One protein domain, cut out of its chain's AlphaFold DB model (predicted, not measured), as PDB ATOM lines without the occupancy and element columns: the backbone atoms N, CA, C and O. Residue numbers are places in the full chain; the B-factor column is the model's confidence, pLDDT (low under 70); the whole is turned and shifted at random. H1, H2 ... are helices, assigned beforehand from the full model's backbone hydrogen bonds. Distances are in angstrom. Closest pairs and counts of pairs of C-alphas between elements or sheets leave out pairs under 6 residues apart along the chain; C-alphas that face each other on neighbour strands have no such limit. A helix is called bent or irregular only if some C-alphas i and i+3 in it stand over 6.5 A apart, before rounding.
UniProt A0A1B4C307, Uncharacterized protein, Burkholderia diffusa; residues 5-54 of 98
ATOM      1  N   PHE A   5     -33.408  -2.641  13.694       94.50
ATOM      2  CA  PHE A   5     -34.746  -3.119  13.342       94.50
ATOM      3  C   PHE A   5     -35.414  -2.364  12.183       94.50
ATOM      4  O   PHE A   5     -35.938  -3.038  11.296       94.50
ATOM      5  N   PRO A   6     -35.387  -1.015  12.106       94.69
ATOM      6  CA  PRO A   6     -36.011  -0.303  10.991       94.69
ATOM      7  C   PRO A   6     -35.408  -0.701   9.641       94.69
ATOM      8  O   PRO A   6     -36.136  -0.977   8.689       94.69
ATOM      9  N   ALA A   7     -34.076  -0.768   9.570       94.19
ATOM     10  CA  ALA A   7     -33.361  -1.097   8.344       94.19
ATOM     11  C   ALA A   7     -33.618  -2.550   7.918       94.19
ATOM     12  O   ALA A   7     -33.921  -2.804   6.753       94.19
ATOM     13  N   ALA A   8     -33.562  -3.493   8.863       94.31
ATOM     14  CA  ALA A   8     -33.826  -4.905   8.594       94.31
ATOM     15  C   ALA A   8     -35.295  -5.157   8.209       94.31
ATOM     16  O   ALA A   8     -35.567  -5.852   7.231       94.31
ATOM     17  N   GLY A   9     -36.242  -4.534   8.916       94.38
ATOM     18  CA  GLY A   9     -37.669  -4.607   8.601       94.38
ATOM     19  C   GLY A   9     -37.969  -4.065   7.206       94.38
ATOM     20  O   GLY A   9     -38.617  -4.740   6.410       94.38
ATOM     21  N   HIS A  10     -37.415  -2.899   6.858       94.06
ATOM     22  CA  HIS A  10     -37.550  -2.346   5.512       94.06
ATOM     23  C   HIS A  10     -36.902  -3.245   4.448       94.06
ATOM     24  O   HIS A  10     -37.471  -3.435   3.377       94.06
ATOM     25  N   ALA A  11     -35.732  -3.828   4.714       92.62
ATOM     26  CA  ALA A  11     -35.084  -4.743   3.774       92.62
ATOM     27  C   ALA A  11     -35.933  -5.998   3.504       92.62
ATOM     28  O   ALA A  11     -36.032  -6.437   2.353       92.62
ATOM     29  N   LEU A  12     -36.562  -6.536   4.553       93.44
ATOM     30  CA  LEU A  12     -37.420  -7.713   4.488       93.44
ATOM     31  C   LEU A  12     -38.726  -7.433   3.733       93.44
ATOM     32  O   LEU A  12     -39.130  -8.249   2.910       93.44
ATOM     33  N   THR A  13     -39.370  -6.293   3.991       94.25
ATOM     34  CA  THR A  13     -40.750  -6.040   3.543       94.25
ATOM     35  C   THR A  13     -40.895  -4.906   2.542       94.25
ATOM     36  O   THR A  13     -42.017  -4.568   2.196       94.25
ATOM     37  N   LEU A  14     -39.806  -4.267   2.105       90.81
ATOM     38  CA  LEU A  14     -39.830  -3.031   1.305       90.81
ATOM     39  C   LEU A  14     -40.675  -1.899   1.918       90.81
ATOM     40  O   LEU A  14     -41.167  -1.031   1.198       90.81
ATOM     41  N   GLY A  15     -40.848  -1.919   3.241       89.81
ATOM     42  CA  GLY A  15     -41.626  -0.923   3.969       89.81
ATOM     43  C   GLY A  15     -43.130  -1.195   4.031       89.81
ATOM     44  O   GLY A  15     -43.837  -0.374   4.607       89.81
ATOM     45  N   TYR A  16     -43.640  -2.324   3.514       90.75
ATOM     46  CA  TYR A  16     -45.064  -2.670   3.646       90.75
ATOM     47  C   TYR A  16     -45.401  -3.078   5.097       90.75
ATOM     48  O   TYR A  16     -44.896  -4.105   5.576       90.75
ATOM     49  N   PRO A  17     -46.270  -2.329   5.812       90.50
ATOM     50  CA  PRO A  17     -46.547  -2.583   7.229       90.50
ATOM     51  C   PRO A  17     -47.290  -3.899   7.486       90.50
ATOM     52  O   PRO A  17     -47.041  -4.563   8.490       90.50
ATOM     53  N   SER A  18     -48.178  -4.305   6.573       91.12
ATOM     54  CA  SER A  18     -48.938  -5.557   6.673       91.12
ATOM     55  C   SER A  18     -48.026  -6.786   6.634       91.12
ATOM     56  O   SER A  18     -48.179  -7.695   7.450       91.12
ATOM     57  N   LEU A  19     -47.025  -6.784   5.749       93.69
ATOM     58  CA  LEU A  19     -46.020  -7.846   5.657       93.69
ATOM     59  C   LEU A  19     -45.121  -7.877   6.891       93.69
ATOM     60  O   LEU A  19     -44.783  -8.953   7.378       93.69
ATOM     61  N   LEU A  20     -44.764  -6.704   7.427       95.06
ATOM     62  CA  LEU A  20     -43.974  -6.626   8.654       95.06
ATOM     63  C   LEU A  20     -44.751  -7.211   9.833       95.06
ATOM     64  O   LEU A  20     -44.212  -8.028  10.571       95.06
ATOM     65  N   SER A  21     -46.029  -6.855   9.963       95.44
ATOM     66  CA  SER A  21     -46.916  -7.423  10.978       95.44
ATOM     67  C   SER A  21     -47.006  -8.948  10.856       95.44
ATOM     68  O   SER A  21     -46.752  -9.659  11.827       95.44
ATOM     69  N   LYS A  22     -47.258  -9.468   9.646       95.06
ATOM     70  CA  LYS A  22     -47.306 -10.914   9.373       95.06
ATOM     71  C   LYS A  22     -46.015 -11.628   9.786       95.06
ATOM     72  O   LYS A  22     -46.077 -12.651  10.464       95.06
ATOM     73  N   ALA A  23     -44.856 -11.081   9.415       95.75
ATOM     74  CA  ALA A  23     -43.562 -11.647   9.787       95.75
ATOM     75  C   ALA A  23     -43.356 -11.655  11.310       95.75
ATOM     76  O   ALA A  23     -42.953 -12.671  11.866       95.75
ATOM     77  N   LEU A  24     -43.674 -10.554  11.998       95.56
ATOM     78  CA  LEU A  24     -43.516 -10.451  13.451       95.56
ATOM     79  C   LEU A  24     -44.441 -11.397  14.220       95.56
ATOM     80  O   LEU A  24     -44.013 -11.964  15.220       95.56
ATOM     81  N   VAL A  25     -45.680 -11.588  13.756       96.19
ATOM     82  CA  VAL A  25     -46.620 -12.549  14.354       96.19
ATOM     83  C   VAL A  25     -46.109 -13.981  14.197       96.19
ATOM     84  O   VAL A  25     -46.141 -14.754  15.150       96.19
ATOM     85  N   ALA A  26     -45.593 -14.340  13.021       94.88
ATOM     86  CA  ALA A  26     -45.013 -15.664  12.815       94.88
ATOM     87  C   ALA A  26     -43.769 -15.888  13.695       94.88
ATOM     88  O   ALA A  26     -43.625 -16.941  14.314       94.88
ATOM     89  N   ILE A  27     -42.898 -14.878  13.802       94.44
ATOM     90  CA  ILE A  27     -41.707 -14.935  14.659       94.44
ATOM     91  C   ILE A  27     -42.105 -15.062  16.128       94.44
ATOM     92  O   ILE A  27     -41.545 -15.893  16.834       94.44
ATOM     93  N   SER A  28     -43.078 -14.283  16.606       94.00
ATOM     94  CA  SER A  28     -43.503 -14.354  18.007       94.00
ATOM     95  C   SER A  28     -44.090 -15.722  18.355       94.00
ATOM     96  O   SER A  28     -43.767 -16.267  19.407       94.00
ATOM     97  N   GLN A  29     -44.868 -16.325  17.452       93.56
ATOM     98  CA  GLN A  29     -45.364 -17.693  17.612       93.56
ATOM     99  C   GLN A  29     -44.223 -18.714  17.700       93.56
ATOM    100  O   GLN A  29     -44.268 -19.598  18.552       93.56
ATOM    101  N   GLN A  30     -43.189 -18.585  16.865       90.81
ATOM    102  CA  GLN A  30     -42.019 -19.466  16.920       90.81
ATOM    103  C   GLN A  30     -41.216 -19.282  18.210       90.81
ATOM    104  O   GLN A  30     -40.853 -20.269  18.842       90.81
ATOM    105  N   LEU A  31     -40.982 -18.039  18.640       91.69
ATOM    106  CA  LEU A  31     -40.279 -17.760  19.892       91.69
ATOM    107  C   LEU A  31     -41.012 -18.374  21.091       91.69
ATOM    108  O   LEU A  31     -40.379 -19.005  21.932       91.69
ATOM    109  N   LEU A  32     -42.344 -18.262  21.124       93.25
ATOM    110  CA  LEU A  32     -43.173 -18.888  22.156       93.25
ATOM    111  C   LEU A  32     -43.136 -20.421  22.088       93.25
ATOM    112  O   LEU A  32     -43.052 -21.070  23.125       93.25
ATOM    113  N   ALA A  33     -43.185 -21.006  20.888       91.75
ATOM    114  CA  ALA A  33     -43.182 -22.458  20.710       91.75
ATOM    115  C   ALA A  33     -41.857 -23.120  21.133       91.75
ATOM    116  O   ALA A  33     -41.866 -24.263  21.582       91.75
ATOM    117  N   PHE A  34     -40.734 -22.409  20.994       89.25
ATOM    118  CA  PHE A  34     -39.392 -22.913  21.309       89.25
ATOM    119  C   PHE A  34     -38.788 -22.323  22.599       89.25
ATOM    120  O   PHE A  34     -37.610 -22.549  22.862       89.25
ATOM    121  N   ASP A  35     -39.569 -21.568  23.385       89.88
ATOM    122  CA  ASP A  35     -39.131 -20.834  24.591       89.88
ATOM    123  C   ASP A  35     -37.866 -19.972  24.368       89.88
ATOM    124  O   ASP A  35     -36.983 -19.832  25.219       89.88
ATOM    125  N   LEU A  36     -37.762 -19.382  23.176       86.31
ATOM    126  CA  LEU A  36     -36.650 -18.518  22.798       86.31
ATOM    127  C   LEU A  36     -36.930 -17.083  23.253       86.31
ATOM    128  O   LEU A  36     -37.985 -16.514  22.979       86.31
ATOM    129  N   LYS A  37     -35.950 -16.466  23.918       85.25
ATOM    130  CA  LYS A  37     -36.069 -15.098  24.465       85.25
ATOM    131  C   LYS A  37     -35.386 -14.030  23.623       85.25
ATOM    132  O   LYS A  37     -35.563 -12.841  23.881       85.25
ATOM    133  N   GLU A  38     -34.587 -14.435  22.644       87.81
ATOM    134  CA  GLU A  38     -33.766 -13.509  21.882       87.81
ATOM    135  C   GLU A  38     -34.422 -13.140  20.553       87.81
ATOM    136  O   GLU A  38     -34.684 -13.983  19.696       87.81
ATOM    137  N   PHE A  39     -34.651 -11.841  20.374       90.19
ATOM    138  CA  PHE A  39     -35.055 -11.262  19.103       90.19
ATOM    139  C   PHE A  39     -33.880 -10.479  18.516       90.19
ATOM    140  O   PHE A  39     -33.585  -9.358  18.939       90.19
ATOM    141  N   SER A  40     -33.201 -11.088  17.545       92.69
ATOM    142  CA  SER A  40     -32.044 -10.515  16.859       92.69
ATOM    143  C   SER A  40     -32.358 -10.195  15.394       92.69
ATOM    144  O   SER A  40     -33.373 -10.625  14.837       92.69
ATOM    145  N   SER A  41     -31.464  -9.447  14.743       93.94
ATOM    146  CA  SER A  41     -31.584  -9.174  13.305       93.94
ATOM    147  C   SER A  41     -31.554 -10.454  12.473       93.94
ATOM    148  O   SER A  41     -32.209 -10.512  11.437       93.94
ATOM    149  N   ASP A  42     -30.802 -11.466  12.906       92.50
ATOM    150  CA  ASP A  42     -30.701 -12.732  12.187       92.50
ATOM    151  C   ASP A  42     -32.004 -13.535  12.293       92.50
ATOM    152  O   ASP A  42     -32.539 -13.986  11.281       92.50
ATOM    153  N   VAL A  43     -32.596 -13.581  13.494       92.69
ATOM    154  CA  VAL A  43     -33.924 -14.171  13.727       92.69
ATOM    155  C   VAL A  43     -34.967 -13.502  12.831       92.69
ATOM    156  O   VAL A  43     -35.713 -14.193  12.138       92.69
ATOM    157  N   LEU A  44     -34.985 -12.165  12.772       94.56
ATOM    158  CA  LEU A  44     -35.905 -11.434  11.898       94.56
ATOM    159  C   LEU A  44     -35.712 -11.803  10.422       94.56
ATOM    160  O   LEU A  44     -36.692 -12.043   9.720       94.56
ATOM    161  N   MET A  45     -34.473 -11.833   9.936       94.44
ATOM    162  CA  MET A  45     -34.209 -12.072   8.517       94.44
ATOM    163  C   MET A  45     -34.471 -13.523   8.116       94.44
ATOM    164  O   MET A  45     -35.023 -13.760   7.043       94.44
ATOM    165  N   THR A  46     -34.107 -14.486   8.957       92.81
ATOM    166  CA  THR A  46     -34.264 -15.915   8.669       92.81
ATOM    167  C   THR A  46     -35.726 -16.334   8.774       92.81
ATOM    168  O   THR A  46     -36.309 -16.812   7.799       92.81
ATOM    169  N   HIS A  47     -36.361 -16.076   9.916       92.94
ATOM    170  CA  HIS A  47     -37.746 -16.484  10.145       92.94
ATOM    171  C   HIS A  47     -38.749 -15.575   9.441       92.94
ATOM    172  O   HIS A  47     -39.772 -16.046   8.948       92.94
ATOM    173  N   GLY A  48     -38.437 -14.287   9.289       93.38
ATOM    174  CA  GLY A  48     -39.263 -13.376   8.502       93.38
ATOM    175  C   GLY A  48     -39.328 -13.778   7.028       93.38
ATOM    176  O   GLY A  48     -40.407 -13.764   6.444       93.38
ATOM    177  N   LYS A  49     -38.212 -14.219   6.425       94.31
ATOM    178  CA  LYS A  49     -38.223 -14.762   5.054       94.31
ATOM    179  C   LYS A  49     -39.057 -16.036   4.945       94.31
ATOM    180  O   LYS A  49     -39.781 -16.193   3.970       94.31
ATOM    181  N   GLN A  50     -38.982 -16.921   5.938       93.50
ATOM    182  CA  GLN A  50     -39.807 -18.133   5.978       93.50
ATOM    183  C   GLN A  50     -41.300 -17.791   6.083       93.50
ATOM    184  O   GLN A  50     -42.110 -18.318   5.324       93.50
ATOM    185  N   ALA A  51     -41.661 -16.857   6.966       93.94
ATOM    186  CA  ALA A  51     -43.035 -16.389   7.144       93.94
ATOM    187  C   ALA A  51     -43.606 -15.706   5.890       93.94
ATOM    188  O   ALA A  51     -44.811 -15.765   5.630       93.94
ATOM    189  N   LEU A  52     -42.736 -15.068   5.105       94.44
ATOM    190  CA  LEU A  52     -43.071 -14.369   3.869       94.44
ATOM    191  C   LEU A  52     -42.738 -15.184   2.614       94.44
ATOM    192  O   LEU A  52     -42.678 -14.613   1.531       94.44
ATOM    193  N   ALA A  53     -42.549 -16.504   2.710       94.50
ATOM    194  CA  ALA A  53     -42.124 -17.326   1.571       94.50
ATOM    195  C   ALA A  53     -43.030 -17.180   0.332       94.50
ATOM    196  O   ALA A  53     -42.538 -17.166  -0.794       94.50
ATOM    197  N   LEU A  54     -44.341 -17.017   0.539       91.00
ATOM    198  CA  LEU A  54     -45.315 -16.802  -0.539       91.00
ATOM    199  C   LEU A  54     -45.296 -15.370  -1.097       91.00
ATOM    200  O   LEU A  54     -45.634 -15.155  -2.256       91.00
TER     201      LEU A  54
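This is residues 5 to 54 of the 98 residues of an uncharacterized protein of Burkholderia diffusa (UniProt A0A1B4C307). Two shorter helices, H1 and H3, lie side by side and run the same way, and the long helix H2 lies crosswise to both: it makes a corner with the end of H1 and crosses H3. H2 runs along the longest axis of the model and reaches well past H3, and the link of residues 34 to 40 folds back from its end to the beginning of H3. The printed part has 50 residues with three named helices, in the order H1, H2, H3 along the chain, and no named strand; the class is all helix. The whole is compact, with a radius of gyration of the C-alphas of 10.1 A, and the C-alphas span 29 by 20 by 14 A along their three main axes.

H1 is residues 5 to 13, and its first C-alpha, that of Phe 5, is at (-34.746, -3.119, 13.342). From first to last C-alpha H1 measures 11.9 A. After residues 14 to 16 comes H2, residues 17 to 33, the longest helix, 24.3 A from C-alpha 17 at (-46.547, -2.583, 7.229) to C-alpha 33. Residues 34 to 40 lead to H3, residues 41 to 51, which is 14.9 A long and ends with C-alpha 51 at (-43.035, -16.389, 7.144). No helix is bent or irregular.

H1 touches H2, and of H2 residues 19 to 20 alone take part; the closest C-alphas are those of Thr 13 and Leu 19, 6.0 A apart. The lines of H1 and H2 stand about perpendicular, at 73 degrees. H1 also touches H3, at a shallow tilt of 24 degrees, and the two run the same way. Their closest C-alphas are those of Ala 8 and Ser 41, 6.7 A apart. H2 touches H3 with residues 22 to 27 alone, and the closest C-alphas are those of Ala 23 and Gly 48, 4.8 A apart. The lines of H2 and H3 are about perpendicular, at 79 degrees. The helix packing is mostly crossed, but only just: of 3 pairs of helices that touch, 1 is at a shallow tilt. In H1, H2 and H3 every O i to N i+4 pair is within hydrogen-bond range.

The two C-alphas farthest apart are those of Leu 14 and Asp 35, 29.3 A. The first and last printed C-alphas, those of Phe 5 and Leu 54, are 22.2 A apart. The printed part has no cut. The link from H1 to H2 is tight, with 3 residues, and the link from H2 to H3 is short, with 7. The mean pLDDT of the printed part is 92.8, and no printed residue is under 70.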